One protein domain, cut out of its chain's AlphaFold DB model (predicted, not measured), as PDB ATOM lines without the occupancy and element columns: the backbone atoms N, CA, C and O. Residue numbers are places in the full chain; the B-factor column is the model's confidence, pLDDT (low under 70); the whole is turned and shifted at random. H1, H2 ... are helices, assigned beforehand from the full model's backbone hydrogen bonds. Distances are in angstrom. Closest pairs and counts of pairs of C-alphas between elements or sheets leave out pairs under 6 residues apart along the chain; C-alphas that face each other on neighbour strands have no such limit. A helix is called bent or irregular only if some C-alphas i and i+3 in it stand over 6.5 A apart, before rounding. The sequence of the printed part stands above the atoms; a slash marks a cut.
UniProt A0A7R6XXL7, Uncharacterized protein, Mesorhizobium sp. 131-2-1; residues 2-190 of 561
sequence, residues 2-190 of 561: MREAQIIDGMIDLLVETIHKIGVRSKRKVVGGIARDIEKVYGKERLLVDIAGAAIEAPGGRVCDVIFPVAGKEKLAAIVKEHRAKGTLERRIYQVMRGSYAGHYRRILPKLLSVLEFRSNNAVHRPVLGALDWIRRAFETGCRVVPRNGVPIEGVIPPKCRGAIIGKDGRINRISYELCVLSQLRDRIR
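AT A GLANCE: This is residues 2 to 190 of the 561 residues of an uncharacterized protein of Mesorhizobium sp. 131-2-1 (UniProt A0A7R6XXL7). A long helical arm of H1, with H4 and H5 returning beside it, has a packed head of H6 to H9 towards one end and H2 and H3 at the far turn. In the head H9 crosses H1 and H5 and packs on H7 and H8; H4 keeps clear of H1, leaving the arm open there. The printed part has 189 residues with nine named helices, H1 to H9 in chain order, and no named strand: all helix, loose, radius of gyration of the C-alphas 23.3 A, spans 74 by 39 by 31 A.

IN THESE COORDINATES: H1, residues 2 to 39, begins at C-alpha 2 (137.309, 198.979, 179.590) and is 53.6 A long. H2 is residues 44 to 57, H3 63 to 66, H4 73 to 86, H5 89 to 105 (22.5 A), H6 109 to 115, H7 123 to 141 (28.9 A) and H8 159 to 165. H9, residues 174 to 190, 24.2 A, ends at C-alpha 190 (157.830, 195.076, 180.025). Irregular are H5, only just (C-alphas 102 and 105, 6.53 A), H7 (124 and 127, 7.1 A) and H8 (160 and 163, 7.3 A).

HOW THE PARTS SIT: The hub H9 touches H1 at C-alphas 186 and 16, 5.3 A, H5 at 175 and 98, 6.5 A, about perpendicular at 88 degrees, and H7 at 181 and 128, 6.6 A; these are closest pairs. H8 and H9 form a hairpin, closest C-alphas 165 and 176, 5.5 A. H1 touches H5 with residues 22 to 30 alone, closest C-alphas 26 and 97, 5.3 A, a steep tilt of 48 degrees, opposite ways. H6 touches H7, closest C-alphas 110 and 136, 6.7 A. H2 and H3 are close but not clearly touching, closest C-alphas 54 and 66, 6.1 A; so are H4 and H5, 86 and 92, 7.5 A. Every O i to N i+4 pair is within hydrogen-bond range in H2, H4, H5 and H9; H1 has 33 of 34, H6 2 of 3, H7 10 of 15, H8 1 of 3 with 3 of 4 O i to N i+3 pairs, and H3 is too short for one.

THE WHOLE: The C-alphas farthest apart, Met 2 and Asp 65, are 78.0 A apart. The printed part has no cut; the link H7 to H8, residues 142 to 158, is long. Mean pLDDT of the printed part is 80.2, and residue 35 and residues 37 to 45, 82 to 87 and 140 to 142 are under 70.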
ATOM      1  N   MET A   2     136.627 200.294 179.486       71.38
ATOM      2  CA  MET A   2     137.309 198.979 179.590       71.38
ATOM      3  C   MET A   2     137.692 198.332 178.240       71.38
ATOM      4  O   MET A   2     138.782 197.787 178.103       71.38
ATOM      5  N   ARG A   3     136.831 198.431 177.215       76.50
ATOM      6  CA  ARG A   3     137.100 197.846 175.885       76.50
ATOM      7  C   ARG A   3     138.216 198.565 175.121       76.50
ATOM      8  O   ARG A   3     138.984 197.923 174.417       76.50
ATOM      9  N   GLU A   4     138.304 199.881 175.264       85.00
ATOM     10  CA  GLU A   4     139.363 200.688 174.650       85.00
ATOM     11  C   GLU A   4     140.729 200.325 175.239       85.00
ATOM     12  O   GLU A   4     141.653 200.005 174.493       85.00
ATOM     13  N   ALA A   5     140.816 200.234 176.569       85.62
ATOM     14  CA  ALA A   5     142.032 199.816 177.261       85.62
ATOM     15  C   ALA A   5     142.493 198.408 176.853       85.62
ATOM     16  O   ALA A   5     143.676 198.197 176.595       85.62
ATOM     17  N   GLN A   6     141.560 197.461 176.695       80.56
ATOM     18  CA  GLN A   6     141.864 196.113 176.199       80.56
ATOM     19  C   GLN A   6     142.439 196.117 174.775       80.56
ATOM     20  O   GLN A   6     143.358 195.351 174.478       80.56
ATOM     21  N   ILE A   7     141.914 196.970 173.889       86.44
ATOM     22  CA  ILE A   7     142.431 197.114 172.520       86.44
ATOM     23  C   ILE A   7     143.842 197.711 172.552       86.44
ATOM     24  O   ILE A   7     144.737 197.183 171.889       86.44
ATOM     25  N   ILE A   8     144.063 198.758 173.355       90.00
ATOM     26  CA  ILE A   8     145.378 199.391 173.530       90.00
ATOM     27  C   ILE A   8     146.394 198.377 174.072       90.00
ATOM     28  O   ILE A   8     147.470 198.220 173.491       90.00
ATOM     29  N   ASP A   9     146.048 197.629 175.122       86.44
ATOM     30  CA  ASP A   9     146.907 196.579 175.680       86.44
ATOM     31  C   ASP A   9     147.248 195.511 174.628       86.44
ATOM     32  O   ASP A   9     148.414 195.136 174.483       86.44
ATOM     33  N   GLY A  10     146.264 195.079 173.828       84.69
ATOM     34  CA  GLY A  10     146.475 194.147 172.720       84.69
ATOM     35  C   GLY A  10     147.432 194.681 171.645       84.69
ATOM     36  O   GLY A  10     148.283 193.940 171.145       84.69
ATOM     37  N   MET A  11     147.358 195.974 171.314       88.06
ATOM     38  CA  MET A  11     148.296 196.622 170.385       88.06
ATOM     39  C   MET A  11     149.720 196.687 170.953       88.06
ATOM     40  O   MET A  11     150.689 196.439 170.228       88.06
ATOM     41  N   ILE A  12     149.864 196.993 172.246       88.88
ATOM     42  CA  ILE A  12     151.163 197.030 172.935       88.88
ATOM     43  C   ILE A  12     151.782 195.633 172.979       88.88
ATOM     44  O   ILE A  12     152.972 195.467 172.700       88.88
ATOM     45  N   ASP A  13     150.976 194.617 173.273       84.31
ATOM     46  CA  ASP A  13     151.407 193.226 173.267       84.31
ATOM     47  C   ASP A  13     151.906 192.796 171.888       84.31
ATOM     48  O   ASP A  13     153.005 192.247 171.769       84.31
ATOM     49  N   LEU A  14     151.150 193.119 170.834       83.75
ATOM     50  CA  LEU A  14     151.544 192.849 169.455       83.75
ATOM     51  C   LEU A  14     152.879 193.528 169.109       83.75
ATOM     52  O   LEU A  14     153.736 192.911 168.469       83.75
ATOM     53  N   LEU A  15     153.094 194.772 169.552       86.69
ATOM     54  CA  LEU A  15     154.357 195.495 169.373       86.69
ATOM     55  C   LEU A  15     155.518 194.778 170.083       86.69
ATOM     56  O   LEU A  15     156.544 194.482 169.462       86.69
ATOM     57  N   VAL A  16     155.356 194.460 171.370       85.88
ATOM     58  CA  VAL A  16     156.357 193.763 172.199       85.88
ATOM     59  C   VAL A  16     156.718 192.396 171.612       85.88
ATOM     60  O   VAL A  16     157.900 192.027 171.555       85.88
ATOM     61  N   GLU A  17     155.714 191.646 171.161       82.38
ATOM     62  CA  GLU A  17     155.885 190.323 170.573       82.38
ATOM     63  C   GLU A  17     156.549 190.404 169.193       82.38
ATOM     64  O   GLU A  17     157.459 189.628 168.893       82.38
ATOM     65  N   THR A  18     156.174 191.386 168.371       83.56
ATOM     66  CA  THR A  18     156.777 191.616 167.051       83.56
ATOM     67  C   THR A  18     158.267 191.928 167.171       83.56
ATOM     68  O   THR A  18     159.086 191.289 166.505       83.56
ATOM     69  N   ILE A  19     158.648 192.833 168.079       85.00
ATOM     70  CA  ILE A  19     160.056 193.168 168.348       85.00
ATOM     71  C   ILE A  19     160.829 191.918 168.798       85.00
ATOM     72  O   ILE A  19     161.945 191.666 168.336       85.00
ATOM     73  N   HIS A  20     160.229 191.081 169.649       83.62
ATOM     74  CA  HIS A  20     160.839 189.820 170.068       83.62
ATOM     75  C   HIS A  20     161.018 188.832 168.903       83.62
ATOM     76  O   HIS A  20     162.103 188.266 168.723       83.62
ATOM     77  N   LYS A  21     159.973 188.643 168.086       81.12
ATOM     78  CA  LYS A  21     159.959 187.736 166.929       81.12
ATOM     79  C   LYS A  21     161.022 188.113 165.902       81.12
ATOM     80  O   LYS A  21     161.660 187.209 165.361       81.12
ATOM     81  N   ILE A  22     161.263 189.406 165.671       84.12
ATOM     82  CA  ILE A  22     162.333 189.892 164.784       84.12
ATOM     83  C   ILE A  22     163.694 189.334 165.225       84.12
ATOM     84  O   ILE A  22     164.418 188.756 164.409       84.12
ATOM     85  N   GLY A  23     164.021 189.422 166.516       80.31
ATOM     86  CA  GLY A  23     165.274 188.890 167.062       80.31
ATOM     87  C   GLY A  23     165.355 187.360 167.005       80.31
ATOM     88  O   GLY A  23     166.333 186.805 166.500       80.31
ATOM     89  N   VAL A  24     164.310 186.663 167.468       80.25
ATOM     90  CA  VAL A  24     164.295 185.188 167.540       80.25
ATOM     91  C   VAL A  24     164.334 184.543 166.155       80.25
ATOM     92  O   VAL A  24     165.111 183.611 165.940       80.25
ATOM     93  N   ARG A  25     163.541 185.037 165.195       81.31
ATOM     94  CA  ARG A  25     163.546 184.518 163.817       81.31
ATOM     95  C   ARG A  25     164.896 184.746 163.146       81.31
ATOM     96  O   ARG A  25     165.392 183.839 162.483       81.31
ATOM     97  N   SER A  26     165.521 185.901 163.373       83.25
ATOM     98  CA  SER A  26     166.858 186.196 162.840       83.25
ATOM     99  C   SER A  26     167.911 185.252 163.412       83.25
ATOM    100  O   SER A  26     168.694 184.680 162.654       83.25
ATOM    101  N   LYS A  27     167.879 184.999 164.730       80.69
ATOM    102  CA  LYS A  27     168.755 184.012 165.378       80.69
ATOM    103  C   LYS A  27     168.556 182.616 164.794       80.69
ATOM    104  O   LYS A  27     169.531 181.996 164.386       80.69
ATOM    105  N   ARG A  28     167.309 182.141 164.692       82.44
ATOM    106  CA  ARG A  28     166.998 180.828 164.101       82.44
ATOM    107  C   ARG A  28     167.464 180.720 162.650       82.44
ATOM    108  O   ARG A  28     168.048 179.708 162.290       82.44
ATOM    109  N   LYS A  29     167.263 181.761 161.835       83.50
ATOM    110  CA  LYS A  29     167.694 181.780 160.430       83.50
ATOM    111  C   LYS A  29     169.215 181.698 160.291       83.50
ATOM    112  O   LYS A  29     169.693 180.992 159.412       83.50
ATOM    113  N   VAL A  30     169.968 182.384 161.154       82.19
ATOM    114  CA  VAL A  30     171.437 182.308 161.153       82.19
ATOM    115  C   VAL A  30     171.924 180.964 161.671       82.19
ATOM    116  O   VAL A  30     172.768 180.362 161.023       82.19
ATOM    117  N   VAL A  31     171.377 180.460 162.779       78.94
ATOM    118  CA  VAL A  31     171.756 179.148 163.330       78.94
ATOM    119  C   VAL A  31     171.438 178.024 162.343       78.94
ATOM    120  O   VAL A  31     172.310 177.221 162.048       78.94
ATOM    121  N   GLY A  32     170.243 178.011 161.746       78.25
ATOM    122  CA  GLY A  32     169.889 177.045 160.701       78.25
ATOM    123  C   GLY A  32     170.640 177.266 159.383       78.25
ATOM    124  O   GLY A  32     170.777 176.349 158.582       78.25
ATOM    125  N   GLY A  33     171.135 178.479 159.124       77.38
ATOM    126  CA  GLY A  33     172.081 178.744 158.041       77.38
ATOM    127  C   GLY A  33     173.446 178.123 158.325       77.38
ATOM    128  O   GLY A  33     173.983 177.457 157.460       77.38
ATOM    129  N   ILE A  34     173.958 178.272 159.549       73.25
ATOM    130  CA  ILE A  34     175.215 177.658 159.991       73.25
ATOM    131  C   ILE A  34     175.113 176.133 159.964       73.25
ATOM    132  O   ILE A  34     176.016 175.500 159.446       73.25
ATOM    133  N   ALA A  35     174.018 175.555 160.461       67.19
ATOM    134  CA  ALA A  35     173.795 174.110 160.407       67.19
ATOM    135  C   ALA A  35     173.806 173.594 158.959       67.19
ATOM    136  O   ALA A  35     174.536 172.662 158.652       67.19
ATOM    137  N   ARG A  36     173.108 174.274 158.039       70.56
ATOM    138  CA  ARG A  36     173.139 173.927 156.608       70.56
ATOM    139  C   ARG A  36     174.499 174.167 155.954       70.56
ATOM    140  O   ARG A  36     174.874 173.422 155.062       70.56
ATOM    141  N   ASP A  37     175.227 175.205 156.362       67.44
ATOM    142  CA  ASP A  37     176.602 175.447 155.911       67.44
ATOM    143  C   ASP A  37     177.541 174.330 156.406       67.44
ATOM    144  O   ASP A  37     178.516 174.035 155.730       67.44
ATOM    145  N   ILE A  38     177.268 173.717 157.563       59.59
ATOM    146  CA  ILE A  38     178.009 172.557 158.081       59.59
ATOM    147  C   ILE A  38     177.634 171.302 157.282       59.59
ATOM    148  O   ILE A  38     178.522 170.658 156.735       59.59
ATOM    149  N   GLU A  39     176.338 171.024 157.106       58.19
ATOM    150  CA  GLU A  39     175.832 169.880 156.323       58.19
ATOM    151  C   GLU A  39     176.292 169.905 154.855       58.19
ATOM    152  O   GLU A  39     176.554 168.865 154.258       58.19
ATOM    153  N   LYS A  40     176.416 171.095 154.250       58.62
ATOM    154  CA  LYS A  40     176.868 171.251 152.857       58.62
ATOM    155  C   LYS A  40     178.366 171.063 152.669       58.62
ATOM    156  O   LYS A  40     178.809 170.921 151.531       58.62
ATOM    157  N   VAL A  41     179.157 171.103 153.737       55.81
ATOM    158  CA  VAL A  41     180.610 171.008 153.626       55.81
ATOM    159  C   VAL A  41     181.060 169.589 153.956       55.81
ATOM    160  O   VAL A  41     181.754 169.332 154.940       55.81
ATOM    161  N   TYR A  42     180.698 168.662 153.067       46.19
ATOM    162  CA  TYR A  42     181.333 167.350 152.998       46.19
ATOM    163  C   TYR A  42     182.848 167.542 152.802       46.19
ATOM    164  O   TYR A  42     183.294 168.107 151.804       46.19
ATOM    165  N   GLY A  43     183.641 167.126 153.798       59.56
ATOM    166  CA  GLY A  43     185.108 167.114 153.749       59.56
ATOM    167  C   GLY A  43     185.848 167.977 154.783       59.56
ATOM    168  O   GLY A  43     187.025 167.718 155.012       59.56
ATOM    169  N   LYS A  44     185.212 168.957 155.454       65.69
ATOM    170  CA  LYS A  44     185.881 169.727 156.538       65.69
ATOM    171  C   LYS A  44     185.963 168.954 157.857       65.69
ATOM    172  O   LYS A  44     186.942 169.121 158.573       65.69
ATOM    173  N   GLU A  45     184.980 168.107 158.165       63.84
ATOM    174  CA  GLU A  45     185.039 167.217 159.336       63.84
ATOM    175  C   GLU A  45     186.158 166.184 159.191       63.84
ATOM    176  O   GLU A  45     186.958 166.026 160.105       63.84
ATOM    177  N   ARG A  46     186.292 165.578 158.003       71.00
ATOM    178  CA  ARG A  46     187.408 164.681 157.677       71.00
ATOM    179  C   ARG A  46     188.753 165.399 157.803       71.00
ATOM    180  O   ARG A  46     189.611 164.932 158.529       71.00
ATOM    181  N   LEU A  47     188.869 166.611 157.249       74.25
ATOM    182  CA  LEU A  47     190.069 167.444 157.395       74.25
ATOM    183  C   LEU A  47     190.418 167.753 158.865       74.25
ATOM    184  O   LEU A  47     191.591 167.798 159.210       74.25
ATOM    185  N   LEU A  48     189.428 167.984 159.738       73.94
ATOM    186  CA  LEU A  48     189.662 168.210 161.172       73.94
ATOM    187  C   LEU A  48     190.150 166.946 161.883       73.94
ATOM    188  O   LEU A  48     191.036 167.043 162.729       73.94
ATOM    189  N   VAL A  49     189.589 165.786 161.534       79.00
ATOM    190  CA  VAL A  49     190.026 164.481 162.048       79.00
ATOM    191  C   VAL A  49     191.443 164.168 161.574       79.00
ATOM    192  O   VAL A  49     192.269 163.785 162.393       79.00
ATOM    193  N   ASP A  50     191.754 164.424 160.305       80.06
ATOM    194  CA  ASP A  50     193.080 164.179 159.737       80.06
ATOM    195  C   ASP A  50     194.142 165.099 160.382       80.06
ATOM    196  O   ASP A  50     195.229 164.648 160.739       80.06
ATOM    197  N   ILE A  51     193.818 166.382 160.621       81.69
ATOM    198  CA  ILE A  51     194.687 167.327 161.353       81.69
ATOM    199  C   ILE A  51     194.900 166.874 162.805       81.69
ATOM    200  O   ILE A  51     196.019 166.949 163.314       81.69
ATOM    201  N   ALA A  52     193.836 166.437 163.485       81.62
ATOM    202  CA  ALA A  52     193.918 165.972 164.866       81.62
ATOM    203  C   ALA A  52     194.718 164.664 164.980       81.62
ATOM    204  O   ALA A  52     195.523 164.534 165.896       81.62
ATOM    205  N   GLY A  53     194.544 163.738 164.031       82.88
ATOM    206  CA  GLY A  53     195.310 162.496 163.934       82.88
ATOM    207  C   GLY A  53     196.799 162.766 163.740       82.88
ATOM    208  O   GLY A  53     197.605 162.324 164.553       82.88
ATOM    209  N   ALA A  54     197.156 163.606 162.764       82.81
ATOM    210  CA  ALA A  54     198.548 163.985 162.518       82.81
ATOM    211  C   ALA A  54     199.203 164.670 163.735       82.81
ATOM    212  O   ALA A  54     200.362 164.412 164.055       82.81
ATOM    213  N   ALA A  55     198.455 165.510 164.458       83.19
ATOM    214  CA  ALA A  55     198.943 166.161 165.674       83.19
ATOM    215  C   ALA A  55     199.149 165.188 166.852       83.19
ATOM    216  O   ALA A  55     200.015 165.432 167.691       83.19
ATOM    217  N   ILE A  56     198.361 164.111 166.933       85.94
ATOM    218  CA  ILE A  56     198.492 163.076 167.971       85.94
ATOM    219  C   ILE A  56     199.638 162.112 167.646       85.94
ATOM    220  O   ILE A  56     200.362 161.715 168.555       85.94
ATOM    221  N   GLU A  57     199.827 161.757 166.373       84.06
ATOM    222  CA  GLU A  57     200.898 160.856 165.930       84.06
ATOM    223  C   GLU A  57     202.294 161.486 166.058       84.06
ATOM    224  O   GLU A  57     203.258 160.790 166.378       84.06
ATOM    225  N   ALA A  58     202.413 162.805 165.868       80.88
ATOM    226  CA  ALA A  58     203.684 163.527 165.956       80.88
ATOM    227  C   ALA A  58     203.569 164.833 166.779       80.88
ATOM    228  O   ALA A  58     203.701 165.932 166.231       80.88
ATOM    229  N   PRO A  59     203.389 164.750 168.113       77.06
ATOM    230  CA  PRO A  59     203.067 165.904 168.963       77.06
ATOM    231  C   PRO A  59     204.199 166.937 169.092       77.06
ATOM    232  O   PRO A  59     203.939 168.101 169.388       77.06
ATOM    233  N   GLY A  60     205.454 166.530 168.868       76.88
ATOM    234  CA  GLY A  60     206.627 167.415 168.863       76.88
ATOM    235  C   GLY A  60     207.072 167.877 167.470       76.88
ATOM    236  O   GLY A  60     208.084 168.568 167.354       76.88
ATOM    237  N   GLY A  61     206.370 167.470 166.407       78.81
ATOM    238  CA  GLY A  61     206.751 167.783 165.031       78.81
ATOM    239  C   GLY A  61     206.436 169.228 164.638       78.81
ATOM    240  O   GLY A  61     205.517 169.862 165.163       78.81
ATOM    241  N   ARG A  62     207.201 169.784 163.691       81.00
ATOM    242  CA  ARG A  62     206.945 171.142 163.194       81.00
ATOM    243  C   ARG A  62     205.656 171.145 162.371       81.00
ATOM    244  O   ARG A  62     205.414 170.254 161.562       81.00
ATOM    245  N   VAL A  63     204.858 172.202 162.515       76.69
ATOM    246  CA  VAL A  63     203.557 172.355 161.829       76.69
ATOM    247  C   VAL A  63     203.676 172.222 160.303       76.69
ATOM    248  O   VAL A  63     202.769 171.696 159.661       76.69
ATOM    249  N   CYS A  64     204.794 172.664 159.721       79.88
ATOM    250  CA  CYS A  64     205.057 172.543 158.287       79.88
ATOM    251  C   CYS A  64     205.238 171.102 157.804       79.88
ATOM    252  O   CYS A  64     204.886 170.820 156.663       79.88
ATOM    253  N   ASP A  65     205.713 170.215 158.673       77.50
ATOM    254  CA  ASP A  65     206.074 168.842 158.321       77.50
ATOM    255  C   ASP A  65     204.946 167.863 158.682       77.50
ATOM    256  O   ASP A  65     204.802 166.823 158.052       77.50
ATOM    257  N   VAL A  66     204.110 168.219 159.666       80.88
ATOM    258  CA  VAL A  66     203.038 167.353 160.191       80.88
ATOM    259  C   VAL A  66     201.650 167.775 159.703       80.88
ATOM    260  O   VAL A  66     200.849 166.944 159.290       80.88
ATOM    261  N   ILE A  67     201.341 169.074 159.724       79.62
ATOM    262  CA  ILE A  67     199.971 169.561 159.496       79.62
ATOM    263  C   ILE A  67     199.759 170.014 158.048       79.62
ATOM    264  O   ILE A  67     198.692 169.774 157.489       79.62
ATOM    265  N   PHE A  68     200.746 170.654 157.410       82.19
ATOM    266  CA  PHE A  68     200.594 171.152 156.033       82.19
ATOM    267  C   PHE A  68     200.493 170.079 154.935       82.19
ATOM    268  O   PHE A  68     199.774 170.342 153.970       82.19
ATOM    269  N   PRO A  69     201.116 168.889 155.047       81.56
ATOM    270  CA  PRO A  69     200.895 167.807 154.082       81.56
ATOM    271  C   PRO A  69     199.455 167.282 154.102       81.56
ATOM    272  O   PRO A  69     198.887 166.963 153.061       81.56
ATOM    273  N   VAL A  70     198.840 167.255 155.288       78.94
ATOM    274  CA  VAL A  70     197.468 166.777 155.508       78.94
ATOM    275  C   VAL A  70     196.438 167.869 155.198       78.94
ATOM    276  O   VAL A  70     195.393 167.631 154.589       78.94
ATOM    277  N   ALA A  71     196.750 169.108 155.573       75.12
ATOM    278  CA  ALA A  71     195.934 170.283 155.332       75.12
ATOM    279  C   ALA A  71     196.804 171.425 154.796       75.12
ATOM    280  O   ALA A  71     197.366 172.212 155.558       75.12
ATOM    281  N   GLY A  72     196.878 171.544 153.467       79.25
ATOM    282  CA  GLY A  72     197.691 172.561 152.793       79.25
ATOM    283  C   GLY A  72     197.523 173.971 153.376       79.25
ATOM    284  O   GLY A  72     196.404 174.421 153.647       79.25
ATOM    285  N   LYS A  73     198.638 174.697 153.531       77.31
ATOM    286  CA  LYS A  73     198.698 176.050 154.120       77.31
ATOM    287  C   LYS A  73     197.687 177.019 153.497       77.31
ATOM    288  O   LYS A  73     197.046 177.786 154.212       77.31
ATOM    289  N   GLU A  74     197.508 176.969 152.180       72.31
ATOM    290  CA  GLU A  74     196.556 177.814 151.448       72.31
ATOM    291  C   GLU A  74     195.099 177.474 151.774       72.31
ATOM    292  O   GLU A  74     194.270 178.367 151.946       72.31
ATOM    293  N   LYS A  75     194.793 176.184 151.947       71.12
ATOM    294  CA  LYS A  75     193.465 175.694 152.328       71.12
ATOM    295  C   LYS A  75     193.127 176.102 153.762       71.12
ATOM    296  O   LYS A  75     192.028 176.593 154.015       71.12
ATOM    297  N   LEU A  76     194.088 176.001 154.684       72.50
ATOM    298  CA  LEU A  76     193.955 176.516 156.053       72.50
ATOM    299  C   LEU A  76     193.794 178.043 156.072       72.50
ATOM    300  O   LEU A  76     192.904 178.560 156.750       72.50
ATOM    301  N   ALA A  77     194.581 178.774 155.278       72.69
ATOM    302  CA  ALA A  77     194.459 180.224 155.146       72.69
ATOM    303  C   ALA A  77     193.092 180.637 154.571       72.69
ATOM    304  O   ALA A  77     192.491 181.594 155.061       72.69
ATOM    305  N   ALA A  78     192.561 179.898 153.595       70.75
ATOM    306  CA  ALA A  78     191.231 180.112 153.033       70.75
ATOM    307  C   ALA A  78     190.119 179.847 154.061       70.75
ATOM    308  O   ALA A  78     189.204 180.659 154.175       70.75
ATOM    309  N   ILE A  79     190.226 178.785 154.870       70.31
ATOM    310  CA  ILE A  79     189.280 178.482 155.961       70.31
ATOM    311  C   ILE A  79     189.309 179.583 157.028       70.31
ATOM    312  O   ILE A  79     188.258 180.060 157.462       70.31
ATOM    313  N   VAL A  80     190.501 180.038 157.423       70.25
ATOM    314  CA  VAL A  80     190.665 181.141 158.381       70.25
ATOM    315  C   VAL A  80     190.114 182.448 157.803       70.25
ATOM    316  O   VAL A  80     189.419 183.177 158.511       70.25
ATOM    317  N   LYS A  81     190.362 182.743 156.521       70.25
ATOM    318  CA  LYS A  81     189.835 183.929 155.825       70.25
ATOM    319  C   LYS A  81     188.312 183.876 155.709       70.25
ATOM    320  O   LYS A  81     187.661 184.871 156.001       70.25
ATOM    321  N   GLU A  82     187.739 182.723 155.366       68.25
ATOM    322  CA  GLU A  82     186.293 182.482 155.314       68.25
ATOM    323  C   GLU A  82     185.651 182.687 156.696       68.25
ATOM    324  O   GLU A  82     184.654 183.399 156.826       68.25
ATOM    325  N   HIS A  83     186.243 182.120 157.752       66.75
ATOM    326  CA  HIS A  83     185.726 182.245 159.112       66.75
ATOM    327  C   HIS A  83     185.837 183.683 159.644       66.75
ATOM    328  O   HIS A  83     184.870 184.226 160.184       66.75
ATOM    329  N   ARG A  84     186.978 184.350 159.421       66.50
ATOM    330  CA  ARG A  84     187.178 185.766 159.779       66.50
ATOM    331  C   ARG A  84     186.259 186.697 158.979       66.50
ATOM    332  O   ARG A  84     185.742 187.656 159.547       66.50
ATOM    333  N   ALA A  85     185.999 186.399 157.703       61.59
ATOM    334  CA  ALA A  85     185.091 187.171 156.850       61.59
ATOM    335  C   ALA A  85     183.612 187.009 157.242       61.59
ATOM    336  O   ALA A  85     182.850 187.973 157.165       61.59
ATOM    337  N   LYS A  86     183.199 185.822 157.715       63.44
ATOM    338  CA  LYS A  86     181.827 185.573 158.200       63.44
ATOM    339  C   LYS A  86     181.493 186.349 159.485       63.44
ATOM    340  O   LYS A  86     180.316 186.614 159.736       63.44
ATOM    341  N   GLY A  87     182.499 186.773 160.255       67.75
ATOM    342  CA  GLY A  87     182.335 187.580 161.465       67.75
ATOM    343  C   GLY A  87     181.672 186.830 162.628       67.75
ATOM    344  O   GLY A  87     181.346 185.648 162.536       67.75
ATOM    345  N   THR A  88     181.463 187.522 163.751       75.38
ATOM    346  CA  THR A  88     180.850 186.918 164.943       75.38
ATOM    347  C   THR A  88     179.393 186.516 164.695       75.38
ATOM    348  O   THR A  88     178.670 187.160 163.927       75.38
ATOM    349  N   LEU A  89     178.929 185.473 165.395       73.50
ATOM    350  CA  LEU A  89     177.534 185.020 165.348       73.50
ATOM    351  C   LEU A  89     176.554 186.178 165.601       73.50
ATOM    352  O   LEU A  89     175.579 186.343 164.871       73.50
ATOM    353  N   GLU A  90     176.845 187.016 166.596       71.25
ATOM    354  CA  GLU A  90     176.030 188.183 166.943       71.25
ATOM    355  C   GLU A  90     175.910 189.175 165.783       71.25
ATOM    356  O   GLU A  90     174.814 189.656 165.487       71.25
ATOM    357  N   ARG A  91     177.010 189.431 165.063       76.81
ATOM    358  CA  ARG A  91     177.018 190.331 163.906       76.81
ATOM    359  C   ARG A  91     176.182 189.776 162.753       76.81
ATOM    360  O   ARG A  91     175.415 190.531 162.156       76.81
ATOM    361  N   ARG A  92     176.263 188.467 162.480       78.19
ATOM    362  CA  ARG A  92     175.430 187.795 161.459       78.19
ATOM    363  C   ARG A  92     173.943 187.873 161.816       78.19
ATOM    364  O   ARG A  92     173.123 188.217 160.967       78.19
ATOM    365  N   ILE A  93     173.591 187.619 163.081       80.25
ATOM    366  CA  ILE A  93     172.209 187.748 163.578       80.25
ATOM    367  C   ILE A  93     171.709 189.177 163.390       80.25
ATOM    368  O   ILE A  93     170.608 189.380 162.878       80.25
ATOM    369  N   TYR A  94     172.524 190.162 163.756       80.19
ATOM    370  CA  TYR A  94     172.173 191.571 163.637       80.19
ATOM    371  C   TYR A  94     171.954 192.017 162.183       80.19
ATOM    372  O   TYR A  94     171.009 192.752 161.897       80.19
ATOM    373  N   GLN A  95     172.757 191.527 161.235       81.94
ATOM    374  CA  GLN A  95     172.571 191.806 159.805       81.94
ATOM    375  C   GLN A  95     171.245 191.253 159.266       81.94
ATOM    376  O   GLN A  95     170.506 191.976 158.595       81.94
ATOM    377  N   VAL A  96     170.908 190.000 159.595       83.44
ATOM    378  CA  VAL A  96     169.620 189.397 159.203       83.44
ATOM    379  C   VAL A  96     168.454 190.165 159.826       83.44
ATOM    380  O   VAL A  96     167.481 190.471 159.136       83.44
ATOM    381  N   MET A  97     168.587 190.545 161.098       84.69
ATOM    382  CA  MET A  97     167.599 191.339 161.828       84.69
ATOM    383  C   MET A  97     167.325 192.679 161.144       84.69
ATOM    384  O   MET A  97     166.168 193.035 160.919       84.69
ATOM    385  N   ARG A  98     168.392 193.381 160.746       85.75
ATOM    386  CA  ARG A  98     168.318 194.641 160.005       85.75
ATOM    387  C   ARG A  98     167.567 194.477 158.686       85.75
ATOM    388  O   ARG A  98     166.687 195.284 158.399       85.75
ATOM    389  N   GLY A  99     167.876 193.436 157.912       85.19
ATOM    390  CA  GLY A  99     167.199 193.153 156.644       85.19
ATOM    391  C   GLY A  99     165.709 192.851 156.820       85.19
ATOM    392  O   GLY A  99     164.871 193.448 156.146       85.19
ATOM    393  N   SER A 100     165.359 191.975 157.769       85.19
ATOM    394  CA  SER A 100     163.960 191.629 158.053       85.19
ATOM    395  C   SER A 100     163.143 192.827 158.534       85.19
ATOM    396  O   SER A 100     162.013 193.022 158.086       85.19
ATOM    397  N   TYR A 101     163.704 193.641 159.428       86.62
ATOM    398  CA  TYR A 101     163.034 194.843 159.910       86.62
ATOM    399  C   TYR A 101     162.824 195.860 158.785       86.62
ATOM    400  O   TYR A 101     161.693 196.295 158.580       86.62
ATOM    401  N   ALA A 102     163.868 196.153 158.002       85.19
ATOM    402  CA  ALA A 102     163.798 197.098 156.892       85.19
ATOM    403  C   ALA A 102     162.756 196.714 155.830       85.19
ATOM    404  O   ALA A 102     162.019 197.582 155.373       85.19
ATOM    405  N   GLY A 103     162.701 195.434 155.445       83.12
ATOM    406  CA  GLY A 103     161.853 194.970 154.344       83.12
ATOM    407  C   GLY A 103     160.391 194.715 154.711       83.12
ATOM    408  O   GLY A 103     159.525 194.842 153.855       83.12
ATOM    409  N   HIS A 104     160.092 194.351 155.965       82.19
ATOM    410  CA  HIS A 104     158.745 193.895 156.333       82.19
ATOM    411  C   HIS A 104     158.121 194.647 157.509       82.19
ATOM    412  O   HIS A 104     156.964 195.055 157.422       82.19
ATOM    413  N   TYR A 105     158.851 194.817 158.613       83.12
ATOM    414  CA  TYR A 105     158.263 195.305 159.867       83.12
ATOM    415  C   TYR A 105     158.253 196.833 159.975       83.12
ATOM    416  O   TYR A 105     157.349 197.400 160.587       83.12
ATOM    417  N   ARG A 106     159.210 197.515 159.335       86.38
ATOM    418  CA  ARG A 106     159.346 198.976 159.391       86.38
ATOM    419  C   ARG A 106     158.108 199.722 158.884       86.38
ATOM    420  O   ARG A 106     157.813 200.785 159.404       86.38
ATOM    421  N   ARG A 107     157.343 199.158 157.938       85.25
ATOM    422  CA  ARG A 107     156.104 199.770 157.400       85.25
ATOM    423  C   ARG A 107     154.946 199.844 158.403       85.25
ATOM    424  O   ARG A 107     154.043 200.651 158.232       85.25
ATOM    425  N   ILE A 108     154.951 198.981 159.421       83.31
ATOM    426  CA  ILE A 108     153.887 198.912 160.436       83.31
ATOM    427  C   ILE A 108     154.169 199.909 161.564       83.31
ATOM    428  O   ILE A 108     153.247 200.477 162.145       83.31
ATOM    429  N   LEU A 109     155.451 200.144 161.855       82.50
ATOM    430  CA  LEU A 109     155.880 200.916 163.012       82.50
ATOM    431  C   LEU A 109     155.318 202.354 163.068       82.50
ATOM    432  O   LEU A 109     154.845 202.718 164.141       82.50
ATOM    433  N   PRO A 110     155.285 203.148 161.976       83.19
ATOM    434  CA  PRO A 110     154.719 204.497 162.016       83.19
ATOM    435  C   PRO A 110     153.258 204.515 162.470       83.19
ATOM    436  O   PRO A 110     152.904 205.319 163.324       83.19
ATOM    437  N   LYS A 111     152.439 203.577 161.970       86.19
ATOM    438  CA  LYS A 111     151.009 203.477 162.308       86.19
ATOM    439  C   LYS A 111     150.781 203.121 163.778       86.19
ATOM    440  O   LYS A 111     149.832 203.590 164.388       86.19
ATOM    441  N   LEU A 112     151.645 202.283 164.356       84.88
ATOM    442  CA  LEU A 112     151.566 201.953 165.782       84.88
ATOM    443  C   LEU A 112     152.034 203.122 166.649       84.88
ATOM    444  O   LEU A 112     151.389 203.457 167.639       84.88
ATOM    445  N   LEU A 113     153.143 203.761 166.270       84.62
ATOM    446  CA  LEU A 113     153.674 204.902 167.011       84.62
ATOM    447  C   LEU A 113     152.791 206.147 166.892       84.62
ATOM    448  O   LEU A 113     152.921 207.009 167.751       84.62
ATOM    449  N   SER A 114     151.926 206.278 165.884       85.38
ATOM    450  CA  SER A 114     150.994 207.411 165.782       85.38
ATOM    451  C   SER A 114     149.781 207.285 166.706       85.38
ATOM    452  O   SER A 114     149.179 208.296 167.033       85.38
ATOM    453  N   VAL A 115     149.422 206.064 167.120       88.00
ATOM    454  CA  VAL A 115     148.249 205.801 167.974       88.00
ATOM    455  C   VAL A 115     148.638 205.657 169.447       88.00
ATOM    456  O   VAL A 115     147.877 206.039 170.327       88.00
ATOM    457  N   LEU A 116     149.821 205.106 169.735       91.56
ATOM    458  CA  LEU A 116     150.257 204.848 171.108       91.56
ATOM    459  C   LEU A 116     151.013 206.045 171.693       91.56
ATOM    460  O   LEU A 116     152.064 206.444 171.187       91.56
ATOM    461  N   GLU A 117     150.522 206.570 172.812       93.25
ATOM    462  CA  GLU A 117     151.181 207.640 173.557       93.25
ATOM    463  C   GLU A 117     152.015 207.073 174.715       93.25
ATOM    464  O   GLU A 117     151.481 206.593 175.713       93.25
ATOM    465  N   PHE A 118     153.343 207.135 174.583       93.88
ATOM    466  CA  PHE A 118     154.287 206.624 175.580       93.88
ATOM    467  C   PHE A 118     154.685 207.706 176.586       93.88
ATOM    468  O   PHE A 118     155.101 208.802 176.208       93.88
ATOM    469  N   ARG A 119     154.647 207.368 177.873       92.69
ATOM    470  CA  ARG A 119     155.038 208.237 178.989       92.69
ATOM    471  C   ARG A 119     155.979 207.496 179.943       92.69
ATOM    472  O   ARG A 119     156.093 206.272 179.917       92.69
ATOM    473  N   SER A 120     156.712 208.241 180.769       90.81
ATOM    474  CA  SER A 120     157.593 207.678 181.798       90.81
ATOM    475  C   SER A 120     157.730 208.639 182.972       90.81
ATOM    476  O   SER A 120     158.000 209.828 182.780       90.81
ATOM    477  N   ASN A 121     157.614 208.100 184.186       86.12
ATOM    478  CA  ASN A 121     157.826 208.854 185.426       86.12
ATOM    479  C   ASN A 121     159.315 208.867 185.811       86.12
ATOM    480  O   ASN A 121     159.729 209.602 186.701       86.12
ATOM    481  N   ASN A 122     160.139 208.062 185.130       81.50
ATOM    482  CA  ASN A 122     161.555 207.909 185.413       81.50
ATOM    483  C   ASN A 122     162.393 208.768 184.456       81.50
ATOM    484  O   ASN A 122     162.488 208.486 183.256       81.50
ATOM    485  N   ALA A 123     163.051 209.798 184.993       82.94
ATOM    486  CA  ALA A 123     163.900 210.702 184.218       82.94
ATOM    487  C   ALA A 123     165.016 209.967 183.450       82.94
ATOM    488  O   ALA A 123     165.338 210.354 182.328       82.94
ATOM    489  N   VAL A 124     165.534 208.855 183.989       83.12
ATOM    490  CA  VAL A 124     166.593 208.039 183.365       83.12
ATOM    491  C   VAL A 124     166.140 207.415 182.040       83.12
ATOM    492  O   VAL A 124     166.957 207.148 181.161       83.12
ATOM    493  N   HIS A 125     164.837 207.172 181.870       83.25
ATOM    494  CA  HIS A 125     164.283 206.504 180.690       83.25
ATOM    495  C   HIS A 125     163.630 207.458 179.684       83.25
ATOM    496  O   HIS A 125     163.332 207.040 178.562       83.25
ATOM    497  N   ARG A 126     163.512 208.752 180.016       85.00
ATOM    498  CA  ARG A 126     163.060 209.802 179.086       85.00
ATOM    499  C   ARG A 126     163.857 209.885 177.774       85.00
ATOM    500  O   ARG A 126     163.215 210.131 176.754       85.00
ATOM    501  N   PRO A 127     165.182 209.625 177.718       89.69
ATOM    502  CA  PRO A 127     165.910 209.638 176.446       89.69
ATOM    503  C   PRO A 127     165.338 208.676 175.393       89.69
ATOM    504  O   PRO A 127     165.375 208.977 174.201       89.69
ATOM    505  N   VAL A 128     164.753 207.546 175.812       90.00
ATOM    506  CA  VAL A 128     164.102 206.591 174.897       90.00
ATOM    507  C   VAL A 128     162.842 207.194 174.272       90.00
ATOM    508  O   VAL A 128     162.587 206.962 173.096       90.00
ATOM    509  N   LEU A 129     162.083 208.004 175.019       90.75
ATOM    510  CA  LEU A 129     160.919 208.722 174.485       90.75
ATOM    511  C   LEU A 129     161.355 209.773 173.458       90.75
ATOM    512  O   LEU A 129     160.833 209.792 172.348       90.75
ATOM    513  N   GLY A 130     162.404 210.542 173.769       89.12
ATOM    514  CA  GLY A 130     162.986 211.488 172.813       89.12
ATOM    515  C   GLY A 130     163.472 210.810 171.526       89.12
ATOM    516  O   GLY A 130     163.299 211.345 170.431       89.12
ATOM    517  N   ALA A 131     164.030 209.598 171.630       90.56
ATOM    518  CA  ALA A 131     164.408 208.791 170.471       90.56
ATOM    519  C   ALA A 131     163.197 208.356 169.631       90.56
ATOM    520  O   ALA A 131     163.277 208.354 168.403       90.56
ATOM    521  N   LEU A 132     162.071 208.012 170.264       90.81
ATOM    522  CA  LEU A 132     160.831 207.675 169.560       90.81
ATOM    523  C   LEU A 132     160.244 208.883 168.832       90.81
ATOM    524  O   LEU A 132     159.843 208.747 167.678       90.81
ATOM    525  N   ASP A 133     160.252 210.061 169.453       88.69
ATOM    526  CA  ASP A 133     159.778 211.296 168.818       88.69
ATOM    527  C   ASP A 133     160.679 211.725 167.657       88.69
ATOM    528  O   ASP A 133     160.208 212.221 166.630       88.69
ATOM    529  N   TRP A 134     161.987 211.491 167.776       89.19
ATOM    530  CA  TRP A 134     162.905 211.647 166.653       89.19
ATOM    531  C   TRP A 134     162.580 210.660 165.522       89.19
ATOM    532  O   TRP A 134     162.473 211.074 164.371       89.19
ATOM    533  N   ILE A 135     162.355 209.376 165.833       88.31
ATOM    534  CA  ILE A 135     161.990 208.352 164.838       88.31
ATOM    535  C   ILE A 135     160.679 208.715 164.127       88.31
ATOM    536  O   ILE A 135     160.621 208.593 162.902       88.31
ATOM    537  N   ARG A 136     159.664 209.190 164.868       85.94
ATOM    538  CA  ARG A 136     158.373 209.653 164.328       85.94
ATOM    539  C   ARG A 136     158.577 210.723 163.256       85.94
ATOM    540  O   ARG A 136     158.170 210.512 162.120       85.94
ATOM    541  N   ARG A 137     159.294 211.801 163.591       84.12
ATOM    542  CA  ARG A 137     159.606 212.900 162.655       84.12
ATOM    543  C   ARG A 137     160.478 212.445 161.488       84.12
ATOM    544  O   ARG A 137     160.301 212.872 160.355       84.12
ATOM    545  N   ALA A 138     161.416 211.538 161.741       81.12
ATOM    546  CA  ALA A 138     162.314 211.056 160.706       81.12
ATOM    547  C   ALA A 138     161.615 210.161 159.666       81.12
ATOM    548  O   ALA A 138     162.201 209.905 158.613       81.12
ATOM    549  N   PHE A 139     160.423 209.594 159.909       75.00
ATOM    550  CA  PHE A 139     159.757 208.721 158.920       75.00
ATOM    551  C   PHE A 139     159.494 209.398 157.579       75.00
ATOM    552  O   PHE A 139     159.605 208.726 156.556       75.00
ATOM    553  N   GLU A 140     159.290 210.708 157.580       67.25
ATOM    554  CA  GLU A 140     158.993 211.491 156.381       67.25
ATOM    555  C   GLU A 140     160.234 211.749 155.509       67.25
ATOM    556  O   GLU A 140     160.121 211.894 154.298       67.25
ATOM    557  N   THR A 141     161.445 211.714 156.076       69.12
ATOM    558  CA  THR A 141     162.668 212.166 155.382       69.12
ATOM    559  C   THR A 141     163.371 211.106 154.526       69.12
ATOM    560  O   THR A 141     164.333 211.422 153.835       69.12
ATOM    561  N   GLY A 142     162.954 209.832 154.555       65.44
ATOM    562  CA  GLY A 142     163.471 208.764 153.671       65.44
ATOM    563  C   GLY A 142     164.959 208.360 153.814       65.44
ATOM    564  O   GLY A 142     165.349 207.288 153.345       65.44
ATOM    565  N   CYS A 143     165.802 209.142 154.499       72.75
ATOM    566  CA  CYS A 143     167.251 208.920 154.569       72.75
ATOM    567  C   CYS A 143     167.632 207.647 155.347       72.75
ATOM    568  O   CYS A 143     167.149 207.404 156.458       72.75
ATOM    569  N   ARG A 144     168.553 206.842 154.788       72.62
ATOM    570  CA  ARG A 144     169.089 205.609 155.415       72.62
ATOM    571  C   ARG A 144     170.230 205.863 156.404       72.62
ATOM    572  O   ARG A 144     170.443 205.057 157.315       72.62
ATOM    573  N   VAL A 145     170.966 206.949 156.208       78.31
ATOM    574  CA  VAL A 145     172.080 207.387 157.048       78.31
ATOM    575  C   VAL A 145     171.802 208.829 157.431       78.31
ATOM    576  O   VAL A 145     171.439 209.624 156.568       78.31
ATOM    577  N   VAL A 146     171.922 209.141 158.717       81.94
ATOM    578  CA  VAL A 146     171.647 210.478 159.248       81.94
ATOM    579  C   VAL A 146     172.895 211.034 159.935       81.94
ATOM    580  O   VAL A 146     173.682 210.253 160.493       81.94
ATOM    581  N   PRO A 147     173.116 212.359 159.884       79.88
ATOM    582  CA  PRO A 147     174.162 212.988 160.675       79.88
ATOM    583  C   PRO A 147     173.889 212.775 162.168       79.88
ATOM    584  O   PRO A 147     172.752 212.570 162.590       79.88
ATOM    585  N   ARG A 148     174.948 212.820 162.980       78.62
ATOM    586  CA  ARG A 148     174.849 212.641 164.435       78.62
ATOM    587  C   ARG A 148     174.005 213.728 165.111       78.62
ATOM    588  O   ARG A 148     173.398 213.480 166.152       78.62
ATOM    589  N   ASN A 149     173.989 214.922 164.527       76.56
ATOM    590  CA  ASN A 149     173.366 216.104 165.106       76.56
ATOM    591  C   ASN A 149     171.851 215.906 165.252       76.56
ATOM    592  O   ASN A 149     171.159 215.593 164.287       76.56
ATOM    593  N   GLY A 150     171.348 216.078 166.477       74.38
ATOM    594  CA  GLY A 150     169.923 215.973 166.795       74.38
ATOM    595  C   GLY A 150     169.397 214.553 167.049       74.38
ATOM    596  O   GLY A 150     168.207 214.414 167.324       74.38
ATOM    597  N   VAL A 151     170.238 213.508 167.002       83.62
ATOM    598  CA  VAL A 151     169.825 212.124 167.310       83.62
ATOM    599  C   VAL A 151     170.104 211.785 168.783       83.62
ATOM    600  O   VAL A 151     171.259 211.860 169.211       83.62
ATOM    601  N   PRO A 152     169.101 211.359 169.578       86.00
ATOM    602  CA  PRO A 152     169.315 210.964 170.974       86.00
ATOM    603  C   PRO A 152     170.184 209.701 171.109       86.00
ATOM    604  O   PRO A 152     169.771 208.606 170.728       86.00
ATOM    605  N   ILE A 153     171.394 209.824 171.659       83.88
ATOM    606  CA  ILE A 153     172.349 208.703 171.800       83.88
ATOM    607  C   ILE A 153     172.519 208.283 173.261       83.88
ATOM    608  O   ILE A 153     172.461 207.089 173.578       83.88
ATOM    609  N   GLU A 154     172.741 209.255 174.146       82.56
ATOM    610  CA  GLU A 154     172.973 209.006 175.567       82.56
ATOM    611  C   GLU A 154     171.701 208.495 176.252       82.56
ATOM    612  O   GLU A 154     170.599 208.969 175.991       82.56
ATOM    613  N   GLY A 155     171.841 207.453 177.076       77.00
ATOM    614  CA  GLY A 155     170.710 206.763 177.709       77.00
ATOM    615  C   GLY A 155     169.858 205.886 176.773       77.00
ATOM    616  O   GLY A 155     168.991 205.158 177.255       77.00
ATOM    617  N   VAL A 156     170.120 205.900 175.460       82.75
ATOM    618  CA  VAL A 156     169.366 205.135 174.447       82.75
ATOM    619  C   VAL A 156     170.182 203.967 173.905       82.75
ATOM    620  O   VAL A 156     169.691 202.840 173.853       82.75
ATOM    621  N   ILE A 157     171.435 204.211 173.513       84.06
ATOM    622  CA  ILE A 157     172.285 203.192 172.888       84.06
ATOM    623  C   ILE A 157     173.182 202.527 173.943       84.06
ATOM    624  O   ILE A 157     174.070 203.193 174.486       84.06
ATOM    625  N   PRO A 158     173.046 201.208 174.199       81.50
ATOM    626  CA  PRO A 158     173.964 200.489 175.075       81.50
ATOM    627  C   PRO A 158     175.405 200.532 174.540       81.50
ATOM    628  O   PRO A 158     175.591 200.412 173.324       81.50
ATOM    629  N   PRO A 159     176.437 200.588 175.406       79.81
ATOM    630  CA  PRO A 159     177.839 200.664 174.981       79.81
ATOM    631  C   PRO A 159     178.234 199.580 173.968       79.81
ATOM    632  O   PRO A 159     178.876 199.869 172.961       79.81
ATOM    633  N   LYS A 160     177.746 198.349 174.174       75.81
ATOM    634  CA  LYS A 160     177.997 197.188 173.302       75.81
ATOM    635  C   LYS A 160     177.476 197.363 171.869       75.81
ATOM    636  O   LYS A 160     177.999 196.743 170.952       75.81
ATOM    637  N   CYS A 161     176.451 198.189 171.666       73.81
ATOM    638  CA  CYS A 161     175.813 198.386 170.363       73.81
ATOM    639  C   CYS A 161     176.341 199.618 169.614       73.81
ATOM    640  O   CYS A 161     176.054 199.764 168.426       73.81
ATOM    641  N   ARG A 162     177.123 200.492 170.272       81.12
ATOM    642  CA  ARG A 162     177.582 201.767 169.693       81.12
ATOM    643  C   ARG A 162     178.332 201.574 168.375       81.12
ATOM    644  O   ARG A 162     177.970 202.207 167.390       81.12
ATOM    645  N   GLY A 163     179.283 200.639 168.319       74.94
ATOM    646  CA  GLY A 163     180.092 200.387 167.116       74.94
ATOM    647  C   GLY A 163     179.330 199.794 165.921       74.94
ATOM    648  O   GLY A 163     179.835 199.816 164.804       74.94
ATOM    649  N   ALA A 164     178.118 199.266 166.129       74.94
ATOM    650  CA  ALA A 164     177.267 198.767 165.045       74.94
ATOM    651  C   ALA A 164     176.308 199.837 164.493       74.94
ATOM    652  O   ALA A 164     175.777 199.675 163.394       74.94
ATOM    653  N   ILE A 165     176.059 200.899 165.264       82.62
ATOM    654  CA  ILE A 165     175.082 201.950 164.949       82.62
ATOM    655  C   ILE A 165     175.782 203.212 164.440       82.62
ATOM    656  O   ILE A 165     175.291 203.838 163.501       82.62
ATOM    657  N   ILE A 166     176.917 203.563 165.047       83.50
ATOM    658  CA  ILE A 166     177.713 204.744 164.714       83.50
ATOM    659  C   ILE A 166     178.889 204.286 163.849       83.50
ATOM    660  O   ILE A 166     179.716 203.485 164.286       83.50
ATOM    661  N   GLY A 167     178.931 204.769 162.607       78.44
ATOM    662  CA  GLY A 167     180.048 204.551 161.693       78.44
ATOM    663  C   GLY A 167     181.319 205.257 162.167       78.44
ATOM    664  O   GLY A 167     181.275 206.159 163.004       78.44
ATOM    665  N   LYS A 168     182.475 204.865 161.615       73.88
ATOM    666  CA  LYS A 168     183.763 205.528 161.905       73.88
ATOM    667  C   LYS A 168     183.767 207.010 161.504       73.88
ATOM    668  O   LYS A 168     184.494 207.794 162.091       73.88
ATOM    669  N   ASP A 169     182.927 207.376 160.540       75.25
ATOM    670  CA  ASP A 169     182.670 208.738 160.066       75.25
ATOM    671  C   ASP A 169     181.680 209.519 160.955       75.25
ATOM    672  O   ASP A 169     181.238 210.607 160.595       75.25
ATOM    673  N   GLY A 170     181.273 208.952 162.096       76.94
ATOM    674  CA  GLY A 170     180.323 209.560 163.027       76.94
ATOM    675  C   GLY A 170     178.868 209.536 162.553       76.94
ATOM    676  O   GLY A 170     177.989 209.973 163.298       76.94
ATOM    677  N   ARG A 171     178.578 209.008 161.357       84.44
ATOM    678  CA  ARG A 171     177.216 208.920 160.822       84.44
ATOM    679  C   ARG A 171     176.441 207.768 161.452       84.44
ATOM    680  O   ARG A 171     176.994 206.716 161.774       84.44
ATOM    681  N   ILE A 172     175.133 207.953 161.607       84.38
ATOM    682  CA  ILE A 172     174.262 206.976 162.263       84.38
ATOM    683  C   ILE A 172     173.515 206.164 161.213       84.38
ATOM    684  O   ILE A 172     172.825 206.704 160.343       84.38
ATOM    685  N   ASN A 173     173.604 204.840 161.326       86.50
ATOM    686  CA  ASN A 173     172.755 203.954 160.550       86.50
ATOM    687  C   ASN A 173     171.344 203.931 161.146       86.50
ATOM    688  O   ASN A 173     171.112 203.375 162.221       86.50
ATOM    689  N   ARG A 174     170.388 204.502 160.415       86.44
ATOM    690  CA  ARG A 174     169.030 204.716 160.913       86.44
ATOM    691  C   ARG A 174     168.309 203.421 161.279       86.44
ATOM    692  O   ARG A 174     167.686 203.342 162.326       86.44
ATOM    693  N   ILE A 175     168.414 202.391 160.443       87.25
ATOM    694  CA  ILE A 175     167.719 201.111 160.659       87.25
ATOM    695  C   ILE A 175     168.263 200.421 161.916       87.25
ATOM    696  O   ILE A 175     167.512 199.880 162.725       87.25
ATOM    697  N   SER A 176     169.581 200.474 162.090       86.75
ATOM    698  CA  SER A 176     170.275 199.966 163.270       86.75
ATOM    699  C   SER A 176     169.906 200.722 164.549       86.75
ATOM    700  O   SER A 176     169.734 200.096 165.598       86.75
ATOM    701  N   TYR A 177     169.743 202.042 164.453       89.19
ATOM    702  CA  TYR A 177     169.268 202.886 165.542       89.19
ATOM    703  C   TYR A 177     167.806 202.589 165.907       89.19
ATOM    704  O   TYR A 177     167.526 202.297 167.065       89.19
ATOM    705  N   GLU A 178     166.894 202.552 164.926       89.69
ATOM    706  CA  GLU A 178     165.478 202.203 165.122       89.69
ATOM    707  C   GLU A 178     165.336 200.849 165.841       89.69
ATOM    708  O   GLU A 178     164.643 200.752 166.850       89.69
ATOM    709  N   LEU A 179     166.062 199.815 165.399       88.56
ATOM    710  CA  LEU A 179     166.075 198.507 166.065       88.56
ATOM    711  C   LEU A 179     166.570 198.566 167.515       88.56
ATOM    712  O   LEU A 179     166.044 197.861 168.378       88.56
ATOM    713  N   CYS A 180     167.579 199.394 167.792       89.31
ATOM    714  CA  CYS A 180     168.092 199.590 169.144       89.31
ATOM    715  C   CYS A 180     167.035 200.240 170.046       89.31
ATOM    716  O   CYS A 180     166.762 199.727 171.135       89.31
ATOM    717  N   VAL A 181     166.387 201.301 169.559       91.06
ATOM    718  CA  VAL A 181     165.317 202.007 170.275       91.06
ATOM    719  C   VAL A 181     164.135 201.079 170.530       91.06
ATOM    720  O   VAL A 181     163.662 201.014 171.658       91.06
ATOM    721  N   LEU A 182     163.705 200.287 169.543       90.56
ATOM    722  CA  LEU A 182     162.633 199.301 169.715       90.56
ATOM    723  C   LEU A 182     162.982 198.234 170.751       90.56
ATOM    724  O   LEU A 182     162.143 197.871 171.577       90.56
ATOM    725  N   SER A 183     164.225 197.744 170.742       88.06
ATOM    726  CA  SER A 183     164.682 196.794 171.754       88.06
ATOM    727  C   SER A 183     164.622 197.410 173.152       88.06
ATOM    728  O   SER A 183     164.127 196.751 174.064       88.06
ATOM    729  N   GLN A 184     165.077 198.658 173.325       89.62
ATOM    730  CA  GLN A 184     164.971 199.372 174.602       89.62
ATOM    731  C   GLN A 184     163.514 199.630 174.990       89.62
ATOM    732  O   GLN A 184     163.143 199.385 176.133       89.62
ATOM    733  N   LEU A 185     162.671 200.067 174.056       91.12
ATOM    734  CA  LEU A 185     161.258 200.345 174.297       91.12
ATOM    735  C   LEU A 185     160.537 199.102 174.817       91.12
ATOM    736  O   LEU A 185     159.946 199.144 175.893       91.12
ATOM    737  N   ARG A 186     160.647 197.975 174.101       88.88
ATOM    738  CA  ARG A 186     160.082 196.683 174.518       88.88
ATOM    739  C   ARG A 186     160.469 196.351 175.953       88.88
ATOM    740  O   ARG A 186     159.661 195.912 176.765       88.88
ATOM    741  N   ASP A 187     161.743 196.527 176.235       84.88
ATOM    742  CA  ASP A 187     162.361 196.189 177.493       84.88
ATOM    743  C   ASP A 187     161.901 197.086 178.657       84.88
ATOM    744  O   ASP A 187     161.753 196.593 179.777       84.88
ATOM    745  N   ARG A 188     161.644 198.376 178.403       88.56
ATOM    746  CA  ARG A 188     161.106 199.322 179.397       88.56
ATOM    747  C   ARG A 188     159.597 199.201 179.583       88.56
ATOM    748  O   ARG A 188     159.153 199.279 180.723       88.56
ATOM    749  N   ILE A 189     158.835 198.925 178.522       89.00
ATOM    750  CA  ILE A 189     157.393 198.624 178.608       89.00
ATOM    751  C   ILE A 189     157.163 197.383 179.469       89.00
ATOM    752  O   ILE A 189     156.362 197.400 180.400       89.00
ATOM    753  N   ARG A 190     157.927 196.309 179.226       82.12
ATOM    754  CA  ARG A 190     157.830 195.076 180.025       82.12
ATOM    755  C   ARG A 190     158.157 195.285 181.501       82.12
ATOM    756  O   ARG A 190     157.681 194.508 182.317       82.12
TER     757      ARG A 190